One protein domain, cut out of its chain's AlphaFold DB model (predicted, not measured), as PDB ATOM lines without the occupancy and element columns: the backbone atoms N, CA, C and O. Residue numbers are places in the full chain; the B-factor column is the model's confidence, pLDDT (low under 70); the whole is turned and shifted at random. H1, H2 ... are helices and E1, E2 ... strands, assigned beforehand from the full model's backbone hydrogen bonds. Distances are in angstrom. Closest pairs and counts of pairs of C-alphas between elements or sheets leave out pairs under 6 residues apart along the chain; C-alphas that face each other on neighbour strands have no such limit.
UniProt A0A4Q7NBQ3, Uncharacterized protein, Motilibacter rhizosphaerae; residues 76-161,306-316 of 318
ATOM      1  N   ALA A  76     -16.261 -18.367  36.111       95.62
ATOM      2  CA  ALA A  76     -15.264 -18.753  35.119       95.62
ATOM      3  C   ALA A  76     -13.951 -17.995  35.326       95.62
ATOM      4  O   ALA A  76     -12.903 -18.622  35.462       95.62
ATOM      5  N   LEU A  77     -14.046 -16.665  35.434       95.62
ATOM      6  CA  LEU A  77     -12.908 -15.792  35.687       95.62
ATOM      7  C   LEU A  77     -12.200 -16.174  36.991       95.62
ATOM      8  O   LEU A  77     -10.992 -16.352  36.996       95.62
ATOM      9  N   ALA A  78     -12.951 -16.402  38.071       95.94
ATOM     10  CA  ALA A  78     -12.361 -16.786  39.349       95.94
ATOM     11  C   ALA A  78     -11.660 -18.161  39.323       95.94
ATOM     12  O   ALA A  78     -10.723 -18.373  40.089       95.94
ATOM     13  N   GLU A  79     -12.094 -19.116  38.484       95.56
ATOM     14  CA  GLU A  79     -11.358 -20.381  38.302       95.56
ATOM     15  C   GLU A  79     -10.028 -20.162  37.580       95.56
ATOM     16  O   GLU A  79      -9.035 -20.782  37.956       95.56
ATOM     17  N   GLU A  80     -10.015 -19.296  36.567       95.88
ATOM     18  CA  GLU A  80      -8.815 -18.962  35.794       95.88
ATOM     19  C   GLU A  80      -7.827 -18.148  36.618       95.88
ATOM     20  O   GLU A  80      -6.666 -18.531  36.704       95.88
ATOM     21  N   GLU A  81      -8.294 -17.113  37.318       97.19
ATOM     22  CA  GLU A  81      -7.477 -16.335  38.248       97.19
ATOM     23  C   GLU A  81      -6.888 -17.237  39.335       97.19
ATOM     24  O   GLU A  81      -5.691 -17.187  39.597       97.19
ATOM     25  N   ALA A  82      -7.689 -18.121  39.945       97.06
ATOM     26  CA  ALA A  82      -7.167 -19.062  40.933       97.06
ATOM     27  C   ALA A  82      -6.079 -19.973  40.342       97.06
ATOM     28  O   ALA A  82      -5.077 -20.213  41.012       97.06
ATOM     29  N   ALA A  83      -6.258 -20.479  39.117       97.25
ATOM     30  CA  ALA A  83      -5.249 -21.300  38.452       97.25
ATOM     31  C   ALA A  83      -3.967 -20.501  38.166       97.25
ATOM     32  O   ALA A  83      -2.886 -20.920  38.577       97.25
ATOM     33  N   GLU A  84      -4.101 -19.311  37.576       97.31
ATOM     34  CA  GLU A  84      -2.994 -18.407  37.257       97.31
ATOM     35  C   GLU A  84      -2.199 -18.020  38.511       97.31
ATOM     36  O   GLU A  84      -0.970 -18.061  38.499       97.31
ATOM     37  N   GLN A  85      -2.870 -17.689  39.620       97.56
ATOM     38  CA  GLN A  85      -2.177 -17.316  40.855       97.56
ATOM     39  C   GLN A  85      -1.426 -18.495  41.483       97.56
ATOM     40  O   GLN A  85      -0.341 -18.309  42.034       97.56
ATOM     41  N   VAL A  86      -1.967 -19.714  41.395       97.06
ATOM     42  CA  VAL A  86      -1.255 -20.919  41.842       97.06
ATOM     43  C   VAL A  86      -0.023 -21.150  40.974       97.06
ATOM     44  O   VAL A  86       1.066 -21.332  41.513       97.06
ATOM     45  N   GLU A  87      -0.168 -21.113  39.649       96.44
ATOM     46  CA  GLU A  87       0.946 -21.281  38.713       96.44
ATOM     47  C   GLU A  87       2.025 -20.220  38.933       96.44
ATOM     48  O   GLU A  87       3.198 -20.572  39.070       96.44
ATOM     49  N   ARG A  88       1.634 -18.944  39.074       96.50
ATOM     50  CA  ARG A  88       2.539 -17.838  39.414       96.50
ATOM     51  C   ARG A  88       3.356 -18.165  40.657       96.50
ATOM     52  O   ARG A  88       4.579 -18.073  40.601       96.50
ATOM     53  N   LEU A  89       2.711 -18.568  41.755       96.12
ATOM     54  CA  LEU A  89       3.417 -18.908  42.994       96.12
ATOM     55  C   LEU A  89       4.407 -20.057  42.793       96.12
ATOM     56  O   LEU A  89       5.526 -19.985  43.291       96.12
ATOM     57  N   LEU A  90       4.027 -21.096  42.048       93.06
ATOM     58  CA  LEU A  90       4.890 -22.254  41.814       93.06
ATOM     59  C   LEU A  90       6.120 -21.912  40.954       93.06
ATOM     60  O   LEU A  90       7.193 -22.472  41.186       93.06
ATOM     61  N   VAL A  91       6.003 -20.989  39.991       95.88
ATOM     62  CA  VAL A  91       7.135 -20.590  39.130       95.88
ATOM     63  C   VAL A  91       8.029 -19.513  39.749       95.88
ATOM     64  O   VAL A  91       9.176 -19.373  39.325       95.88
ATOM     65  N   THR A  92       7.552 -18.773  40.757       96.19
ATOM     66  CA  THR A  92       8.322 -17.721  41.449       96.19
ATOM     67  C   THR A  92       8.959 -18.184  42.761       96.19
ATOM     68  O   THR A  92       9.215 -17.374  43.646       96.19
ATOM     69  N   GLU A  93       9.242 -19.486  42.894       93.06
ATOM     70  CA  GLU A  93       9.784 -20.119  44.114       93.06
ATOM     71  C   GLU A  93       8.879 -19.986  45.358       93.06
ATOM     72  O   GLU A  93       9.308 -20.278  46.476       93.06
ATOM     73  N   GLY A  94       7.622 -19.573  45.177       94.94
ATOM     74  CA  GLY A  94       6.614 -19.559  46.226       94.94
ATOM     75  C   GLY A  94       6.136 -20.965  46.582       94.94
ATOM     76  O   GLY A  94       6.385 -21.951  45.881       94.94
ATOM     77  N   ARG A  95       5.425 -21.073  47.706       94.75
ATOM     78  CA  ARG A  95       4.899 -22.350  48.195       94.75
ATOM     79  C   ARG A  95       3.423 -22.255  48.535       94.75
ATOM     80  O   ARG A  95       3.027 -21.524  49.436       94.75
ATOM     81  N   LEU A  96       2.628 -23.103  47.896       96.50
ATOM     82  CA  LEU A  96       1.249 -23.363  48.285       96.50
ATOM     83  C   LEU A  96       1.134 -24.774  48.862       96.50
ATOM     84  O   LEU A  96       1.533 -25.751  48.225       96.50
ATOM     85  N   ARG A  97       0.565 -24.883  50.064       96.81
ATOM     86  CA  ARG A  97       0.316 -26.162  50.735       96.81
ATOM     87  C   ARG A  97      -1.137 -26.275  51.161       96.81
ATOM     88  O   ARG A  97      -1.689 -25.375  51.790       96.81
ATOM     89  N   VAL A  98      -1.746 -27.427  50.894       96.75
ATOM     90  CA  VAL A  98      -3.020 -27.813  51.505       96.75
ATOM     91  C   VAL A  98      -2.728 -28.634  52.751       96.75
ATOM     92  O   VAL A  98      -2.194 -29.740  52.679       96.75
ATOM     93  N   VAL A  99      -3.116 -28.105  53.907       95.56
ATOM     94  CA  VAL A  99      -2.971 -28.792  55.191       95.56
ATOM     95  C   VAL A  99      -4.326 -29.379  55.567       95.56
ATOM     96  O   VAL A  99      -5.271 -28.653  55.884       95.56
ATOM     97  N   VAL A 100      -4.440 -30.703  55.517       91.50
ATOM     98  CA  VAL A 100      -5.691 -31.411  55.774       91.50
ATOM     99  C   VAL A 100      -5.968 -31.453  57.273       91.50
ATOM    100  O   VAL A 100      -5.418 -32.277  58.004       91.50
ATOM    101  N   ASP A 101      -6.860 -30.564  57.702       86.69
ATOM    102  CA  ASP A 101      -7.220 -30.315  59.096       86.69
ATOM    103  C   ASP A 101      -8.755 -30.176  59.240       86.69
ATOM    104  O   ASP A 101      -9.331 -29.192  58.765       86.69
ATOM    105  N   PRO A 102      -9.444 -31.126  59.910       78.38
ATOM    106  CA  PRO A 102     -10.883 -31.055  60.194       78.38
ATOM    107  C   PRO A 102     -11.332 -29.863  61.051       78.38
ATOM    108  O   PRO A 102     -12.519 -29.541  61.055       78.38
ATOM    109  N   ALA A 103     -10.423 -29.249  61.809       75.81
ATOM    110  CA  ALA A 103     -10.684 -28.044  62.591       75.81
ATOM    111  C   ALA A 103     -10.373 -26.756  61.806       75.81
ATOM    112  O   ALA A 103     -10.835 -25.678  62.200       75.81
ATOM    113  N   GLY A 104      -9.617 -26.855  60.707       82.69
ATOM    114  CA  GLY A 104      -9.280 -25.752  59.810       82.69
ATOM    115  C   GLY A 104     -10.487 -25.232  59.028       82.69
ATOM    116  O   GLY A 104     -11.511 -25.902  58.904       82.69
ATOM    117  N   ASP A 105     -10.388 -24.018  58.491       83.88
ATOM    118  CA  ASP A 105     -11.484 -23.316  57.822       83.88
ATOM    119  C   ASP A 105     -11.227 -22.938  56.362       83.88
ATOM    120  O   ASP A 105     -12.087 -22.314  55.757       83.88
ATOM    121  N   ALA A 106     -10.145 -23.378  55.724       88.94
ATOM    122  CA  ALA A 106      -9.902 -23.053  54.315       88.94
ATOM    123  C   ALA A 106     -10.969 -23.626  53.356       88.94
ATOM    124  O   ALA A 106     -11.198 -23.078  52.286       88.94
ATOM    125  N   HIS A 107     -11.705 -24.672  53.755       84.88
ATOM    126  CA  HIS A 107     -12.859 -25.182  52.996       84.88
ATOM    127  C   HIS A 107     -14.030 -24.177  52.949       84.88
ATOM    128  O   HIS A 107     -14.985 -24.356  52.198       84.88
ATOM    129  N   ARG A 108     -13.962 -23.124  53.771       81.38
ATOM    130  CA  ARG A 108     -14.913 -22.013  53.835       81.38
ATOM    131  C   ARG A 108     -14.600 -20.903  52.837       81.38
ATOM    132  O   ARG A 108     -15.422 -20.005  52.698       81.38
ATOM    133  N   LEU A 109     -13.440 -20.941  52.184       85.00
ATOM    134  CA  LEU A 109     -13.119 -20.008  51.115       85.00
ATOM    135  C   LEU A 109     -13.928 -20.411  49.885       85.00
ATOM    136  O   LEU A 109     -13.812 -21.540  49.394       85.00
ATOM    137  N   GLY A 110     -14.785 -19.502  49.421       86.69
ATOM    138  CA  GLY A 110     -15.371 -19.639  48.099       86.69
ATOM    139  C   GLY A 110     -14.299 -19.492  47.031       86.69
ATOM    140  O   GLY A 110     -13.202 -19.016  47.302       86.69
ATOM    141  N   LEU A 111     -14.614 -19.905  45.807       91.94
ATOM    142  CA  LEU A 111     -13.670 -19.819  44.695       91.94
ATOM    143  C   LEU A 111     -13.125 -18.393  44.494       91.94
ATOM    144  O   LEU A 111     -11.917 -18.215  44.407       91.94
ATOM    145  N   VAL A 112     -14.014 -17.393  44.491       91.25
ATOM    146  CA  VAL A 112     -13.642 -15.975  44.340       91.25
ATOM    147  C   VAL A 112     -12.737 -15.514  45.486       91.25
ATOM    148  O   VAL A 112     -11.683 -14.933  45.251       91.25
ATOM    149  N   ASP A 113     -13.106 -15.827  46.731       91.62
ATOM    150  CA  ASP A 113     -12.305 -15.451  47.903       91.62
ATOM    151  C   ASP A 113     -10.938 -16.149  47.910       91.62
ATOM    152  O   ASP A 113      -9.944 -15.579  48.357       91.62
ATOM    153  N   ALA A 114     -10.871 -17.388  47.417       93.00
ATOM    154  CA  ALA A 114      -9.624 -18.126  47.288       93.00
ATOM    155  C   ALA A 114      -8.701 -17.506  46.232       93.00
ATOM    156  O   ALA A 114      -7.520 -17.338  46.523       93.00
ATOM    157  N   ALA A 115      -9.227 -17.124  45.061       95.00
ATOM    158  CA  ALA A 115      -8.463 -16.420  44.029       95.00
ATOM    159  C   ALA A 115      -7.871 -15.111  44.578       95.00
ATOM    160  O   ALA A 115      -6.658 -14.913  44.526       95.00
ATOM    161  N   ALA A 116      -8.695 -14.291  45.240       94.62
ATOM    162  CA  ALA A 116      -8.248 -13.049  45.872       94.62
ATOM    163  C   ALA A 116      -7.212 -13.286  46.991       94.62
ATOM    164  O   ALA A 116      -6.283 -12.503  47.165       94.62
ATOM    165  N   THR A 117      -7.350 -14.372  47.760       95.38
ATOM    166  CA  THR A 117      -6.369 -14.741  48.795       95.38
ATOM    167  C   THR A 117      -5.026 -15.133  48.177       95.38
ATOM    168  O   THR A 117      -3.987 -14.761  48.710       95.38
ATOM    169  N   LEU A 118      -5.037 -15.876  47.066       96.25
ATOM    170  CA  LEU A 118      -3.828 -16.284  46.344       96.25
ATOM    171  C   LEU A 118      -3.124 -15.086  45.692       96.25
ATOM    172  O   LEU A 118      -1.901 -14.996  45.745       96.25
ATOM    173  N   GLU A 119      -3.886 -14.146  45.129       96.56
ATOM    174  CA  GLU A 119      -3.361 -12.912  44.527       96.56
ATOM    175  C   GLU A 119      -2.578 -12.061  45.539       96.56
ATOM    176  O   GLU A 119      -1.548 -11.480  45.205       96.56
ATOM    177  N   GLN A 120      -3.020 -12.029  46.799       96.88
ATOM    178  CA  GLN A 120      -2.355 -11.283  47.873       96.88
ATOM    179  C   GLN A 120      -1.002 -11.869  48.300       96.88
ATOM    180  O   GLN A 120      -0.298 -11.243  49.095       96.88
ATOM    181  N   VAL A 121      -0.642 -13.067  47.831       97.50
ATOM    182  CA  VAL A 121       0.642 -13.691  48.148       97.50
ATOM    183  C   VAL A 121       1.700 -13.170  47.178       97.50
ATOM    184  O   VAL A 121       1.638 -13.429  45.973       97.50
ATOM    185  N   ASP A 122       2.686 -12.455  47.715       96.94
ATOM    186  CA  ASP A 122       3.837 -11.973  46.951       96.94
ATOM    187  C   ASP A 122       4.606 -13.129  46.282       96.94
ATOM    188  O   ASP A 122       4.553 -14.282  46.720       96.94
ATOM    189  N   ASP A 123       5.355 -12.819  45.225       96.19
ATOM    190  CA  ASP A 123       6.285 -13.770  44.606       96.19
ATOM    191  C   ASP A 123       7.282 -14.322  45.640       96.19
ATOM    192  O   ASP A 123       7.805 -13.585  46.479       96.19
ATOM    193  N   GLY A 124       7.533 -15.633  45.602       95.06
ATOM    194  CA  GLY A 124       8.329 -16.324  46.625       95.06
ATOM    195  C   GLY A 124       7.638 -16.467  47.991       95.06
ATOM    196  O   GLY A 124       8.246 -16.970  48.936       95.06
ATOM    197  N   GLY A 125       6.385 -16.021  48.128       96.94
ATOM    198  CA  GLY A 125       5.600 -16.132  49.353       96.94
ATOM    199  C   GLY A 125       5.129 -17.558  49.651       96.94
ATOM    200  O   GLY A 125       5.110 -18.435  48.787       96.94
ATOM    201  N   GLU A 126       4.715 -17.793  50.898       96.56
ATOM    202  CA  GLU A 126       4.172 -19.079  51.345       96.56
ATOM    203  C   GLU A 126       2.718 -18.935  51.815       96.56
ATOM    204  O   GLU A 126       2.385 -18.015  52.566       96.56
ATOM    205  N   LEU A 127       1.859 -19.882  51.428       96.50
ATOM    206  CA  LEU A 127       0.465 -19.960  51.858       96.50
ATOM    207  C   LEU A 127       0.089 -21.393  52.258       96.50
ATOM    208  O   LEU A 127       0.119 -22.319  51.446       96.50
ATOM    209  N   ASP A 128      -0.349 -21.553  53.508       96.00
ATOM    210  CA  ASP A 128      -0.947 -22.789  54.018       96.00
ATOM    211  C   ASP A 128      -2.480 -22.663  54.037       96.00
ATOM    212  O   ASP A 128      -3.061 -21.971  54.878       96.00
ATOM    213  N   LEU A 129      -3.162 -23.408  53.170       95.31
ATOM    214  CA  LEU A 129      -4.615 -23.553  53.196       95.31
ATOM    215  C   LEU A 129      -5.009 -24.707  54.128       95.31
ATOM    216  O   LEU A 129      -5.054 -25.871  53.723       95.31
ATOM    217  N   ARG A 130      -5.298 -24.389  55.399       93.38
ATOM    218  CA  ARG A 130      -5.678 -25.384  56.422       93.38
ATOM    219  C   ARG A 130      -7.184 -25.670  56.426       93.38
ATOM    220  O   ARG A 130      -7.975 -24.806  56.803       93.38
ATOM    221  N   GLY A 131      -7.611 -26.877  56.062       90.31
ATOM    222  CA  GLY A 131      -9.029 -27.271  56.062       90.31
ATOM    223  C   GLY A 131      -9.263 -28.713  55.612       90.31
ATOM    224  O   GLY A 131      -8.315 -29.445  55.354       90.31
ATOM    225  N   ASP A 132     -10.522 -29.143  55.497       89.06
ATOM    226  CA  ASP A 132     -10.859 -30.514  55.094       89.06
ATOM    227  C   ASP A 132     -11.450 -30.572  53.671       89.06
ATOM    228  O   ASP A 132     -12.591 -30.150  53.474       89.06
ATOM    229  N   PRO A 133     -10.749 -31.154  52.675       89.75
ATOM    230  CA  PRO A 133     -11.284 -31.354  51.319       89.75
ATOM    231  C   PRO A 133     -12.535 -32.257  51.255       89.75
ATOM    232  O   PRO A 133     -13.219 -32.330  50.224       89.75
ATOM    233  N   ALA A 134     -12.830 -32.986  52.340       87.56
ATOM    234  CA  ALA A 134     -14.043 -33.786  52.482       87.56
ATOM    235  C   ALA A 134     -15.260 -32.983  52.985       87.56
ATOM    236  O   ALA A 134     -16.369 -33.520  52.953       87.56
ATOM    237  N   ALA A 135     -15.076 -31.739  53.442       88.88
ATOM    238  CA  ALA A 135     -16.165 -30.824  53.771       88.88
ATOM    239  C   ALA A 135     -16.727 -30.155  52.505       88.88
ATOM    240  O   ALA A 135     -16.070 -30.095  51.464       88.88
ATOM    241  N   LEU A 136     -17.960 -29.655  52.589       87.25
ATOM    242  CA  LEU A 136     -18.569 -28.852  51.538       87.25
ATOM    243  C   LEU A 136     -17.851 -27.497  51.435       87.25
ATOM    244  O   LEU A 136     -17.751 -26.796  52.445       87.25
ATOM    245  N   PRO A 137     -17.446 -27.098  50.221       84.38
ATOM    246  CA  PRO A 137     -16.998 -25.744  49.927       84.38
ATOM    247  C   PRO A 137     -18.092 -24.701  50.167       84.38
ATOM    248  O   PRO A 137     -19.282 -24.980  49.953       84.38
ATOM    249  N   ALA A 138     -17.684 -23.484  50.529       81.50
ATOM    250  CA  ALA A 138     -18.568 -22.324  50.548       81.50
ATOM    251  C   ALA A 138     -18.852 -21.848  49.110       81.50
ATOM    252  O   ALA A 138     -18.044 -21.172  48.489       81.50
ATOM    253  N   GLY A 139     -20.010 -22.217  48.557       86.06
ATOM    254  CA  GLY A 139     -20.427 -21.782  47.217       86.06
ATOM    255  C   GLY A 139     -19.985 -22.709  46.070       86.06
ATOM    256  O   GLY A 139     -19.774 -23.908  46.307       86.06
ATOM    257  N   PRO A 140     -19.952 -22.204  44.818       90.00
ATOM    258  CA  PRO A 140     -19.527 -22.973  43.650       90.00
ATOM    259  C   PRO A 140     -18.029 -23.285  43.697       90.00
ATOM    260  O   PRO A 140     -17.244 -22.542  44.283       90.00
ATOM    261  N   GLY A 141     -17.635 -24.389  43.067       91.19
ATOM    262  CA  GLY A 141     -16.252 -24.851  43.068       91.19
ATOM    263  C   GLY A 141     -15.948 -25.821  44.206       91.19
ATOM    264  O   GLY A 141     -16.830 -26.203  44.986       91.19
ATOM    265  N   GLN A 142     -14.691 -26.259  44.273       92.00
ATOM    266  CA  GLN A 142     -14.177 -27.106  45.350       92.00
ATOM    267  C   GLN A 142     -12.662 -26.932  45.549       92.00
ATOM    268  O   GLN A 142     -11.930 -27.912  45.592       92.00
ATOM    269  N   VAL A 143     -12.206 -25.686  45.730       93.81
ATOM    270  CA  VAL A 143     -10.784 -25.269  45.742       93.81
ATOM    271  C   VAL A 143      -9.842 -26.262  46.429       93.81
ATOM    272  O   VAL A 143      -8.971 -26.809  45.769       93.81
ATOM    273  N   LEU A 144     -10.037 -26.581  47.717       93.62
ATOM    274  CA  LEU A 144      -9.143 -27.521  48.416       93.62
ATOM    275  C   LEU A 144      -9.101 -28.909  47.769       93.62
ATOM    276  O   LEU A 144      -8.052 -29.542  47.709       93.62
ATOM    277  N   ARG A 145     -10.254 -29.408  47.315       92.81
ATOM    278  CA  ARG A 145     -10.345 -30.714  46.659       92.81
ATOM    279  C   ARG A 145      -9.694 -30.671  45.282       92.81
ATOM    280  O   ARG A 145      -9.037 -31.640  44.925       92.81
ATOM    281  N   ASP A 146      -9.853 -29.574  44.554       95.31
ATOM    282  CA  ASP A 146      -9.274 -29.393  43.227       95.31
ATOM    283  C   ASP A 146      -7.751 -29.216  43.282       95.31
ATOM    284  O   ASP A 146      -7.055 -29.853  42.500       95.31
ATOM    285  N   LEU A 147      -7.227 -28.466  44.256       95.75
ATOM    286  CA  LEU A 147      -5.790 -28.357  44.534       95.75
ATOM    287  C   LEU A 147      -5.173 -29.719  44.890       95.75
ATOM    288  O   LEU A 147      -4.125 -30.093  44.377       95.75
ATOM    289  N   VAL A 148      -5.841 -30.505  45.741       94.75
ATOM    290  CA  VAL A 148      -5.384 -31.867  46.068       94.75
ATOM    291  C   VAL A 148      -5.459 -32.785  44.842       94.75
ATOM    292  O   VAL A 148      -4.580 -33.620  44.645       94.75
ATOM    293  N   ALA A 149      -6.507 -32.660  44.025       94.50
ATOM    294  CA  ALA A 149      -6.720 -33.503  42.851       94.50
ATOM    295  C   ALA A 149      -5.816 -33.144  41.662       94.50
ATOM    296  O   ALA A 149      -5.555 -34.023  40.838       94.50
ATOM    297  N   SER A 150      -5.350 -31.895  41.555       95.75
ATOM    298  CA  SER A 150      -4.420 -31.484  40.500       95.75
ATOM    299  C   SER A 150      -3.049 -32.133  40.671       95.75
ATOM    300  O   SER A 150      -2.397 -32.457  39.685       95.75
ATOM    301  N   GLY A 151      -2.628 -32.364  41.920       95.19
ATOM    302  CA  GLY A 151      -1.284 -32.842  42.240       95.19
ATOM    303  C   GLY A 151      -0.196 -31.774  42.082       95.19
ATOM    304  O   GLY A 151       0.980 -32.109  42.188       95.19
ATOM    305  N   ALA A 152      -0.577 -30.513  41.848       93.38
ATOM    306  CA  ALA A 152       0.350 -29.400  41.641       93.38
ATOM    307  C   ALA A 152       0.924 -28.825  42.951       93.38
ATOM    308  O   ALA A 152       1.948 -28.149  42.930       93.38
ATOM    309  N   VAL A 153       0.277 -29.079  44.097       94.75
ATOM    310  CA  VAL A 153       0.634 -28.477  45.395       94.75
ATOM    311  C   VAL A 153       1.000 -29.522  46.445       94.75
ATOM    312  O   VAL A 153       0.561 -30.673  46.386       94.75
ATOM    313  N   GLU A 154       1.767 -29.110  47.458       94.62
ATOM    314  CA  GLU A 154       2.059 -29.961  48.613       94.62
ATOM    315  C   GLU A 154       0.778 -30.249  49.409       94.62
ATOM    316  O   GLU A 154      -0.018 -29.349  49.690       94.62
ATOM    317  N   VAL A 155       0.594 -31.503  49.827       96.50
ATOM    318  CA  VAL A 155      -0.522 -31.907  50.691       96.50
ATOM    319  C   VAL A 155       0.026 -32.520  51.970       96.50
ATOM    320  O   VAL A 155       0.626 -33.595  51.951       96.50
ATOM    321  N   GLU A 156      -0.222 -31.857  53.094       95.25
ATOM    322  CA  GLU A 156       0.145 -32.337  54.424       95.25
ATOM    323  C   GLU A 156      -1.096 -32.870  55.145       95.25
ATOM    324  O   GLU A 156      -2.137 -32.217  55.183       95.25
ATOM    325  N   GLN A 157      -1.002 -34.062  55.731       89.31
ATOM    326  CA  GLN A 157      -2.058 -34.614  56.584       89.31
ATOM    327  C   GLN A 157      -1.709 -34.343  58.044       89.31
ATOM    328  O   GLN A 157      -0.720 -34.875  58.544       89.31
ATOM    329  N   VAL A 158      -2.537 -33.563  58.740       84.31
ATOM    330  CA  VAL A 158      -2.344 -33.339  60.175       84.31
ATOM    331  C   VAL A 158      -3.014 -34.466  60.948       84.31
ATOM    332  O   VAL A 158      -4.239 -34.623  60.934       84.31
ATOM    333  N   GLU A 159      -2.212 -35.247  61.663       79.94
ATOM    334  CA  GLU A 159      -2.727 -36.171  62.669       79.94
ATOM    335  C   GLU A 159      -3.087 -35.394  63.936       79.94
ATOM    336  O   GLU A 159      -2.241 -35.076  64.772       79.94
ATOM    337  N   LEU A 160      -4.370 -35.067  64.075       73.56
ATOM    338  CA  LEU A 160      -4.874 -34.451  65.295       73.56
ATOM    339  C   LEU A 160      -5.039 -35.501  66.406       73.56
ATOM    340  O   LEU A 160      -5.583 -36.584  66.150       73.56
ATOM    341  N   PRO A 161      -4.656 -35.185  67.656       80.31
ATOM    342  CA  PRO A 161      -4.976 -36.026  68.800       80.31
ATOM    343  C   PRO A 161      -6.489 -36.245  68.909       80.31
ATOM    344  O   PRO A 161      -7.272 -35.302  68.841       80.31
ATOM    345  N   PRO A 306     -21.470 -35.253  42.729       78.94
ATOM    346  CA  PRO A 306     -20.268 -34.750  42.083       78.94
ATOM    347  C   PRO A 306     -20.480 -33.289  41.678       78.94
ATOM    348  O   PRO A 306     -21.524 -32.943  41.117       78.94
ATOM    349  N   ARG A 307     -19.488 -32.449  41.978       89.56
ATOM    350  CA  ARG A 307     -19.387 -31.076  41.479       89.56
ATOM    351  C   ARG A 307     -18.578 -31.099  40.190       89.56
ATOM    352  O   ARG A 307     -17.615 -31.855  40.081       89.56
ATOM    353  N   ARG A 308     -18.998 -30.305  39.210       92.38
ATOM    354  CA  ARG A 308     -18.231 -30.071  37.986       92.38
ATOM    355  C   ARG A 308     -17.402 -28.811  38.179       92.38
ATOM    356  O   ARG A 308     -17.992 -27.752  38.365       92.38
ATOM    357  N   THR A 309     -16.084 -28.951  38.169       94.06
ATOM    358  CA  THR A 309     -15.118 -27.852  38.295       94.06
ATOM    359  C   THR A 309     -14.044 -27.969  37.218       94.06
ATOM    360  O   THR A 309     -13.901 -29.042  36.622       94.06
ATOM    361  N   ARG A 310     -13.359 -26.865  36.910       94.44
ATOM    362  CA  ARG A 310     -12.253 -26.791  35.939       94.44
ATOM    363  C   ARG A 310     -10.899 -26.655  36.623       94.44
ATOM    364  O   ARG A 310      -9.930 -27.170  36.081       94.44
ATOM    365  N   LEU A 311     -10.830 -26.057  37.817       95.44
ATOM    366  CA  LEU A 311      -9.565 -25.725  38.492       95.44
ATOM    367  C   LEU A 311      -8.540 -26.879  38.528       95.44
ATOM    368  O   LEU A 311      -7.381 -26.689  38.185       95.44
ATOM    369  N   ALA A 312      -8.958 -28.102  38.871       95.50
ATOM    370  CA  ALA A 312      -8.046 -29.252  38.906       95.50
ATOM    371  C   ALA A 312      -7.520 -29.686  37.524       95.50
ATOM    372  O   ALA A 312      -6.510 -30.380  37.438       95.50
ATOM    373  N   ALA A 313      -8.255 -29.395  36.449       94.12
ATOM    374  CA  ALA A 313      -7.816 -29.643  35.079       94.12
ATOM    375  C   ALA A 313      -6.875 -28.534  34.604       94.12
ATOM    376  O   ALA A 313      -5.794 -28.871  34.140       94.12
ATOM    377  N   LEU A 314      -7.230 -27.263  34.837       94.56
ATOM    378  CA  LEU A 314      -6.386 -26.104  34.518       94.56
ATOM    379  C   LEU A 314      -4.975 -26.274  35.106       94.56
ATOM    380  O   LEU A 314      -3.998 -26.301  34.370       94.56
ATOM    381  N   LEU A 315      -4.887 -26.590  36.402       95.62
ATOM    382  CA  LEU A 315      -3.618 -26.809  37.112       95.62
ATOM    383  C   LEU A 315      -2.824 -28.061  36.694       95.62
ATOM    384  O   LEU A 315      -1.731 -28.284  37.204       95.62
ATOM    385  N   ARG A 316      -3.399 -28.954  35.881       92.56
ATOM    386  CA  ARG A 316      -2.677 -30.111  35.319       92.56
ATOM    387  C   ARG A 316      -2.159 -29.842  33.912       92.56
ATOM    388  O   ARG A 316      -1.356 -30.633  33.419       92.56
TER     389      ARG A 316
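Overview. This is residues 76 to 161 and 306 to 316 of the 318 residues of an uncharacterized protein of Motilibacter rhizosphaerae (UniProt A0A4Q7NBQ3). A small three-stranded parallel sheet, E2 E1 E3, has its helices gathered on one side, while its other face is bare. H3 packs across the sheet, H1 and H2 lie side by side and reach it with a few residues each, and H4 packs on H1 and H3, away from the sheet. The printed part has 97 residues, with four named helices and three named strands in the order H1 E1 H2 E2 H3 E3 H4; its class is mixed, helices and strands. It is compact, with a radius of gyration of the C-alphas of 12.3 A and spans of 35 by 28 by 21 A.

Along the chain. H1, residues 76 to 91, begins at C-alpha 76 at (-15.264, -18.753, 35.119) and is 22.8 A long. E1, residues 95 to 100, measures 15.9 A, and H2, residues 111 to 119, measures 12.4 A. E2, residues 126 to 131, is 16.2 A long, with C-alpha 126 at (4.172, -19.079, 51.345). H3, residues 143 to 150, measures 10.3 A. E3 is residues 154 to 157, 10.1 A, and H4 is residues 311 to 316, 8.8 A, ending at C-alpha 316 at (-2.677, -30.111, 35.319).

Arrangement. E1 is the inner strand. E2 and E1 are parallel at 16 degrees, with N 127 and O 95 within hydrogen-bond range at 2.8 A. E1 and E3 are parallel at 24 degrees, with N 100 and O 156 at 2.8 A. E1, H2, E2 form a strand-helix-strand unit, two parallel neighbour strands with a helix between, whose crossover is left-handed. E2, H3, E3 form a split unit, with E1 between its strands and a right-handed crossover. H3 is on the sheet at a height over the sheet of 9.4 A, over E1 and only just over E3, with 3 C-alphas falling on E3; it runs across the strands, at 72 degrees to E1 on the local plane. H1 only grazes the sheet with residues 86 to 90, and H2 with residues 114 to 118, only just, with 5 pairs of C-alphas within 10 A. H1 and H2 touch, closest at the C-alphas of Ala 82 and Ala 115, 4.3 A, at a shallow tilt of 31 degrees, the same way. H3 and H4 touch, closest at the C-alphas of Asp 146 and Ala 312, 4.5 A. H1 and H4 touch, closest at the C-alphas of Glu 79 and Leu 311, 5.6 A. H2 and H4 are apart. Every O i to N i+4 pair is within hydrogen-bond range in H1, H2 and H3; in H4 it is 1 of 2.

Size, cuts and confidence. The C-alphas farthest apart are those of Leu 77 and Pro 161, 39.6 A. Residues 162 to 305 are not printed, and C-alphas 161 and 306 are 30.8 A apart across the cut. Of the links that are printed whole, E2 to H3 is long, with 11 residues. The mean pLDDT of the printed part is 92.2, and no printed residue is under 70.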